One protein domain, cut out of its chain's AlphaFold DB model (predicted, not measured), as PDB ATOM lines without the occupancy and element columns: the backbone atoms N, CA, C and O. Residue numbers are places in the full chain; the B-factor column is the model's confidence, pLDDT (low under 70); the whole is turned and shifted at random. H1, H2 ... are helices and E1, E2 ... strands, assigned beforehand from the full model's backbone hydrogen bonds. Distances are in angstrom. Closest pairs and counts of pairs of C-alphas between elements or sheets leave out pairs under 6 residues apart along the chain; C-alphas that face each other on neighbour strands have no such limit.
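What this domain is: This is residues 2 to 54 of the 82 residues of an uncharacterized protein of Mycobacterium syngnathidarum (UniProt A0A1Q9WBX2). A small antiparallel sheet of three strands has the helix H1 crossing one of its faces, and the short helix H2 packs against H1 on that same face, toward the side of E3; the opposite face bears no named helix. The ten-residue loop between E1 and E2, residues 26 to 35, reaches away from H1. The printed part has 53 residues with two named helices and three named strands, in the order H1, E1, E2, E3, H2. The sheet's order is E1, E2, E3, and the class is mixed, helices and strands. The whole is compact, with a radius of gyration of the C-alphas of 11.2 A and spans of 31 by 26 by 24 A.

Where its parts are: In the sheet, E1 is residues 22 to 25, 10.0 A long, beginning with C-alpha 22 at (15.330, 19.610, 3.634). E2 is residues 36 to 39, 10.3 A, and E3 is residues 42 to 46, 12.1 A. H1, residues 6 to 18, is 18.4 A long and begins with C-alpha 6 at (-0.759, 18.091, 5.773). H2, residues 47 to 51, is 5.3 A long and ends with C-alpha 51 at (4.770, 25.846, 6.203).

How they stand to each other: E1, E2 and E3 form a meander, each strand the antiparallel neighbour of the one before; E2 is the inner strand. E1 and E2 are a hairpin with directions at 157 degrees; N 23 and O 38 are within hydrogen-bond range at 2.9 A. E2 and E3 are a hairpin at 144 degrees, with N 37 and O 45 at 2.8 A. H1 is on the sheet at a height over the sheet of 8.7 A, in two layers, a helix on one face of a sheet. It lies over E2 and runs across the strands, at 68 degrees to E2 on the local plane; E3 is only just not under it, with 2 of its 13 C-alphas falling there. The closest C-alphas of H1 and E1 are those of Ala 16 and Ala 22, 5.1 A apart. H2 is on the same face at a height over the sheet of 7.0 A, over none of the strands, but only just: 2 of its 5 C-alphas fall on E3. H1 and H2 touch, the closest C-alphas being those of Arg 10 and Val 50, 5.4 A apart. In H1 and H2 every O i to N i+4 pair is within hydrogen-bond range.

The domain as a whole: The two C-alphas farthest apart, those of Gly 2 and Ala 29, are 33.7 A apart. The printed part has no cut. The link E1 to E2 is short; the other links are tight. The mean pLDDT of the printed part is 75.4, and residues 2 to 4, 28 to 33 and 49 to 54 are under 70.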
ATOM      1  N   GLY A   2      -6.830   9.010  -1.010       50.25
ATOM      2  CA  GLY A   2      -6.561   9.296   0.402       50.25
ATOM      3  C   GLY A   2      -6.286  10.785   0.584       50.25
ATOM      4  O   GLY A   2      -5.595  11.380  -0.239       50.25
ATOM      5  N   SER A   3      -6.868  11.397   1.608       58.59
ATOM      6  CA  SER A   3      -6.595  12.787   1.958       58.59
ATOM      7  C   SER A   3      -5.133  12.929   2.378       58.59
ATOM      8  O   SER A   3      -4.665  12.233   3.279       58.59
ATOM      9  N   THR A   4      -4.394  13.827   1.727       66.12
ATOM     10  CA  THR A   4      -3.030  14.167   2.141       66.12
ATOM     11  C   THR A   4      -3.073  14.744   3.554       66.12
ATOM     12  O   THR A   4      -3.714  15.767   3.795       66.12
ATOM     13  N   ASN A   5      -2.408  14.085   4.504       77.44
ATOM     14  CA  ASN A   5      -2.299  14.577   5.874       77.44
ATOM     15  C   ASN A   5      -1.217  15.668   5.942       77.44
ATOM     16  O   ASN A   5      -0.030  15.385   6.118       77.44
ATOM     17  N   PHE A   6      -1.641  16.921   5.775       72.31
ATOM     18  CA  PHE A   6      -0.759  18.091   5.773       72.31
ATOM     19  C   PHE A   6      -0.031  18.313   7.106       72.31
ATOM     20  O   PHE A   6       1.083  18.833   7.114       72.31
ATOM     21  N   GLU A   7      -0.609  17.879   8.228       70.88
ATOM     22  CA  GLU A   7       0.028  17.989   9.542       70.88
ATOM     23  C   GLU A   7       1.234  17.050   9.653       70.88
ATOM     24  O   GLU A   7       2.325  17.472  10.045       70.88
ATOM     25  N   GLN A   8       1.072  15.798   9.220       74.56
ATOM     26  CA  GLN A   8       2.176  14.840   9.180       74.56
ATOM     27  C   GLN A   8       3.268  15.289   8.202       74.56
ATOM     28  O   GLN A   8       4.457  15.204   8.513       74.56
ATOM     29  N   LEU A   9       2.872  15.815   7.040       77.69
ATOM     30  CA  LEU A   9       3.791  16.347   6.036       77.69
ATOM     31  C   LEU A   9       4.655  17.483   6.605       77.69
ATOM     32  O   LEU A   9       5.870  17.506   6.416       77.69
ATOM     33  N   ARG A  10       4.036  18.386   7.371       75.44
ATOM     34  CA  ARG A  10       4.721  19.467   8.080       75.44
ATOM     35  C   ARG A  10       5.726  18.942   9.102       75.44
ATOM     36  O   ARG A  10       6.854  19.432   9.141       75.44
ATOM     37  N   ILE A  11       5.339  17.973   9.937       80.25
ATOM     38  CA  ILE A  11       6.244  17.374  10.936       80.25
ATOM     39  C   ILE A  11       7.470  16.774  10.239       80.25
ATOM     40  O   ILE A  11       8.599  17.010  10.668       80.25
ATOM     41  N   ASN A  12       7.256  16.075   9.124       82.94
ATOM     42  CA  ASN A  12       8.329  15.475   8.337       82.94
ATOM     43  C   ASN A  12       9.290  16.538   7.779       82.94
ATOM     44  O   ASN A  12      10.501  16.384   7.917       82.94
ATOM     45  N   VAL A  13       8.774  17.643   7.226       81.44
ATOM     46  CA  VAL A  13       9.607  18.759   6.739       81.44
ATOM     47  C   VAL A  13      10.398  19.416   7.869       81.44
ATOM     48  O   VAL A  13      11.583  19.688   7.697       81.44
ATOM     49  N   LEU A  14       9.788  19.652   9.034       83.00
ATOM     50  CA  LEU A  14      10.483  20.264  10.174       83.00
ATOM     51  C   LEU A  14      11.601  19.369  10.718       83.00
ATOM     52  O   LEU A  14      12.681  19.870  11.035       83.00
ATOM     53  N   ASN A  15      11.362  18.061  10.813       82.88
ATOM     54  CA  ASN A  15      12.383  17.104  11.235       82.88
ATOM     55  C   ASN A  15      13.513  17.024  10.203       82.88
ATOM     56  O   ASN A  15      14.674  17.203  10.562       82.88
ATOM     57  N   ALA A  16      13.182  16.898   8.915       82.06
ATOM     58  CA  ALA A  16      14.174  16.894   7.843       82.06
ATOM     59  C   ALA A  16      14.993  18.195   7.790       82.06
ATOM     60  O   ALA A  16      16.197  18.157   7.557       82.06
ATOM     61  N   ALA A  17      14.379  19.354   8.050       81.88
ATOM     62  CA  ALA A  17      15.089  20.630   8.127       81.88
ATOM     63  C   ALA A  17      16.072  20.676   9.306       81.88
ATOM     64  O   ALA A  17      17.193  21.151   9.143       81.88
ATOM     65  N   ARG A  18      15.689  20.142  10.475       77.62
ATOM     66  CA  ARG A  18      16.589  20.012  11.638       77.62
ATOM     67  C   ARG A  18      17.751  19.054  11.376       77.62
ATOM     68  O   ARG A  18      18.836  19.270  11.900       77.62
ATOM     69  N   GLU A  19      17.524  18.033  10.558       85.69
ATOM     70  CA  GLU A  19      18.531  17.058  10.127       85.69
ATOM     71  C   GLU A  19      19.388  17.546   8.942       85.69
ATOM     72  O   GLU A  19      20.296  16.837   8.516       85.69
ATOM     73  N   GLY A  20      19.117  18.734   8.382       84.75
ATOM     74  CA  GLY A  20      19.834  19.262   7.212       84.75
ATOM     75  C   GLY A  20      19.501  18.560   5.887       84.75
ATOM     76  O   GLY A  20      20.226  18.710   4.910       84.75
ATOM     77  N   ARG A  21      18.405  17.797   5.846       88.38
ATOM     78  CA  ARG A  21      17.932  17.014   4.691       88.38
ATOM     79  C   ARG A  21      16.890  17.733   3.837       88.38
ATOM     80  O   ARG A  21      16.589  17.292   2.727       88.38
ATOM     81  N   ALA A  22      16.311  18.815   4.357       86.38
ATOM     82  CA  ALA A  22      15.330  19.610   3.634       86.38
ATOM     83  C   ALA A  22      16.000  20.718   2.810       86.38
ATOM     84  O   ALA A  22      16.830  21.467   3.323       86.38
ATOM     85  N   THR A  23      15.589  20.858   1.551       86.31
ATOM     86  CA  THR A  23      16.024  21.932   0.648       86.31
ATOM     87  C   THR A  23      14.822  22.755   0.199       86.31
ATOM     88  O   THR A  23      13.793  22.201  -0.185       86.31
ATOM     89  N   TYR A  24      14.965  24.081   0.226       85.75
ATOM     90  CA  TYR A  24      13.960  25.025  -0.259       85.75
ATOM     91  C   TYR A  24      14.440  25.636  -1.571       85.75
ATOM     92  O   TYR A  24      15.458  26.327  -1.594       85.75
ATOM     93  N   LEU A  25      13.708  25.392  -2.656       83.50
ATOM     94  CA  LEU A  25      13.988  25.993  -3.952       83.50
ATOM     95  C   LEU A  25      13.092  27.226  -4.126       83.50
ATOM     96  O   LEU A  25      11.874  27.073  -4.254       83.50
ATOM     97  N   PRO A  26      13.641  28.453  -4.102       78.75
ATOM     98  CA  PRO A  26      12.835  29.643  -4.323       78.75
ATOM     99  C   PRO A  26      12.258  29.621  -5.738       78.75
ATOM    100  O   PRO A  26      12.954  29.308  -6.706       78.75
ATOM    101  N   ALA A  27      10.988  29.994  -5.861       76.44
ATOM    102  CA  ALA A  27      10.405  30.247  -7.166       76.44
ATOM    103  C   ALA A  27      11.098  31.462  -7.807       76.44
ATOM    104  O   ALA A  27      11.454  32.430  -7.126       76.44
ATOM    105  N   GLY A  28      11.333  31.403  -9.119       69.62
ATOM    106  CA  GLY A  28      11.930  32.521  -9.849       69.62
ATOM    107  C   GLY A  28      11.055  33.776  -9.759       69.62
ATOM    108  O   GLY A  28       9.839  33.677  -9.656       69.62
ATOM    109  N   ALA A  29      11.648  34.968  -9.881       58.19
ATOM    110  CA  ALA A  29      10.952  36.259  -9.724       58.19
ATOM    111  C   ALA A  29       9.772  36.512 -10.695       58.19
ATOM    112  O   ALA A  29       9.085  37.523 -10.577       58.19
ATOM    113  N   ARG A  30       9.564  35.634 -11.685       61.34
ATOM    114  CA  ARG A  30       8.465  35.680 -12.664       61.34
ATOM    115  C   ARG A  30       7.488  34.508 -12.534       61.34
ATOM    116  O   ARG A  30       6.592  34.385 -13.361       61.34
ATOM    117  N   ASP A  31       7.700  33.627 -11.563       67.62
ATOM    118  CA  ASP A  31       6.837  32.481 -11.311       67.62
ATOM    119  C   ASP A  31       5.862  32.828 -10.175       67.62
ATOM    120  O   ASP A  31       6.257  33.386  -9.154       67.62
ATOM    121  N   ASN A  32       4.581  32.514 -10.370       59.56
ATOM    122  CA  ASN A  32       3.527  32.741  -9.374       59.56
ATOM    123  C   ASN A  32       3.488  31.639  -8.302       59.56
ATOM    124  O   ASN A  32       2.668  31.696  -7.384       59.56
ATOM    125  N   ARG A  33       4.322  30.603  -8.426       64.94
ATOM    126  CA  ARG A  33       4.451  29.551  -7.416       64.94
ATOM    127  C   ARG A  33       5.220  30.058  -6.197       64.94
ATOM    128  O   ARG A  33       6.088  30.917  -6.299       64.94
ATOM    129  N   THR A  34       4.910  29.510  -5.027       76.56
ATOM    130  CA  THR A  34       5.760  29.677  -3.840       76.56
ATOM    131  C   THR A  34       6.938  28.704  -3.903       76.56
ATOM    132  O   THR A  34       6.972  27.820  -4.761       76.56
ATOM    133  N   ALA A  35       7.925  28.881  -3.023       81.44
ATOM    134  CA  ALA A  35       9.105  28.019  -2.983       81.44
ATOM    135  C   ALA A  35       8.728  26.530  -2.886       81.44
ATOM    136  O   ALA A  35       7.798  26.168  -2.168       81.44
ATOM    137  N   GLU A  36       9.455  25.665  -3.583       87.06
ATOM    138  CA  GLU A  36       9.267  24.214  -3.541       87.06
ATOM    139  C   GLU A  36      10.116  23.612  -2.411       87.06
ATOM    140  O   GLU A  36      11.243  24.043  -2.157       87.06
ATOM    141  N   VAL A  37       9.558  22.634  -1.698       84.62
ATOM    142  CA  VAL A  37      10.191  21.958  -0.562       84.62
ATOM    143  C   VAL A  37      10.550  20.539  -0.964       84.62
ATOM    144  O   VAL A  37       9.680  19.759  -1.360       84.62
ATOM    145  N   TYR A  38      11.823  20.201  -0.795       87.25
ATOM    146  CA  TYR A  38      12.364  18.879  -1.064       87.25
ATOM    147  C   TYR A  38      12.903  18.249   0.217       87.25
ATOM    148  O   TYR A  38      13.528  18.941   1.020       87.25
ATOM    149  N   ILE A  39      12.707  16.944   0.392       88.12
ATOM    150  CA  ILE A  39      13.379  16.133   1.418       88.12
ATOM    151  C   ILE A  39      14.151  15.048   0.680       88.12
ATOM    152  O   ILE A  39      13.567  14.343  -0.135       88.12
ATOM    153  N   ASP A  40      15.459  14.943   0.922       91.69
ATOM    154  CA  ASP A  40      16.337  13.969   0.245       91.69
ATOM    155  C   ASP A  40      16.257  14.009  -1.296       91.69
ATOM    156  O   ASP A  40      16.476  13.011  -1.977       91.69
ATOM    157  N   GLY A  41      15.935  15.176  -1.861       88.44
ATOM    158  CA  GLY A  41      15.775  15.367  -3.305       88.44
ATOM    159  C   GLY A  41      14.383  15.035  -3.859       88.44
ATOM    160  O   GLY A  41      14.132  15.312  -5.030       88.44
ATOM    161  N   GLU A  42      13.454  14.526  -3.048       89.81
ATOM    162  CA  GLU A  42      12.064  14.295  -3.458       89.81
ATOM    163  C   GLU A  42      11.189  15.521  -3.192       89.81
ATOM    164  O   GLU A  42      11.263  16.122  -2.120       89.81
ATOM    165  N   LEU A  43      10.342  15.897  -4.160       87.38
ATOM    166  CA  LEU A  43       9.408  17.014  -4.009       87.38
ATOM    167  C   LEU A  43       8.291  16.634  -3.037       87.38
ATOM    168  O   LEU A  43       7.462  15.770  -3.321       87.38
ATOM    169  N   VAL A  44       8.236  17.346  -1.918       85.31
ATOM    170  CA  VAL A  44       7.250  17.124  -0.856       85.31
ATOM    171  C   VAL A  44       6.057  18.065  -1.004       85.31
ATOM    172  O   VAL A  44       4.929  17.700  -0.677       85.31
ATOM    173  N   GLY A  45       6.282  19.273  -1.524       80.31
ATOM    174  CA  GLY A  45       5.209  20.219  -1.815       80.31
ATOM    175  C   GLY A  45       5.678  21.665  -1.888       80.31
ATOM    176  O   GLY A  45       6.868  21.955  -1.919       80.31
ATOM    177  N   GLN A  46       4.719  22.585  -1.909       81.31
ATOM    178  CA  GLN A  46       4.977  24.022  -1.890       81.31
ATOM    179  C   GLN A  46       5.080  24.550  -0.457       81.31
ATOM    180  O   GLN A  46       4.322  24.149   0.427       81.31
ATOM    181  N   ALA A  47       5.992  25.491  -0.225       75.00
ATOM    182  CA  ALA A  47       6.268  26.061   1.087       75.00
ATOM    183  C   ALA A  47       5.041  26.754   1.684       75.00
ATOM    184  O   ALA A  47       4.829  26.644   2.886       75.00
ATOM    185  N   SER A  48       4.192  27.392   0.867       70.94
ATOM    186  CA  SER A  48       2.902  27.899   1.354       70.94
ATOM    187  C   SER A  48       2.087  26.766   1.971       70.94
ATOM    188  O   SER A  48       1.727  26.830   3.137       70.94
ATOM    189  N   THR A  49       1.874  25.677   1.244       67.00
ATOM    190  CA  THR A  49       1.049  24.551   1.692       67.00
ATOM    191  C   THR A  49       1.617  23.825   2.914       67.00
ATOM    192  O   THR A  49       0.849  23.378   3.763       67.00
ATOM    193  N   VAL A  50       2.944  23.699   3.017       64.38
ATOM    194  CA  VAL A  50       3.588  22.871   4.051       64.38
ATOM    195  C   VAL A  50       4.020  23.672   5.287       64.38
ATOM    196  O   VAL A  50       4.083  23.122   6.387       64.38
ATOM    197  N   ALA A  51       4.280  24.974   5.135       60.38
ATOM    198  CA  ALA A  51       4.770  25.846   6.203       60.38
ATOM    199  C   ALA A  51       3.762  26.916   6.652       60.38
ATOM    200  O   ALA A  51       4.156  27.819   7.386       60.38
ATOM    201  N   HIS A  52       2.478  26.836   6.270       51.47
ATOM    202  CA  HIS A  52       1.445  27.726   6.814       51.47
ATOM    203  C   HIS A  52       1.392  27.616   8.351       51.47
ATOM    204  O   HIS A  52       0.786  26.710   8.922       51.47
ATOM    205  N   PHE A  53       2.030  28.567   9.031       44.69
ATOM    206  CA  PHE A  53       1.818  28.858  10.439       44.69
ATOM    207  C   PHE A  53       0.750  29.946  10.540       44.69
ATOM    208  O   PHE A  53       0.910  31.044  10.018       44.69
ATOM    209  N   VAL A  54      -0.318  29.663  11.280       41.19
ATOM    210  CA  VAL A  54      -0.994  30.686  12.077       41.19
ATOM    211  C   VAL A  54      -0.636  30.336  13.514       41.19
ATOM    212  O   VAL A  54      -1.135  29.353  14.055       41.19
TER     213      VAL A  54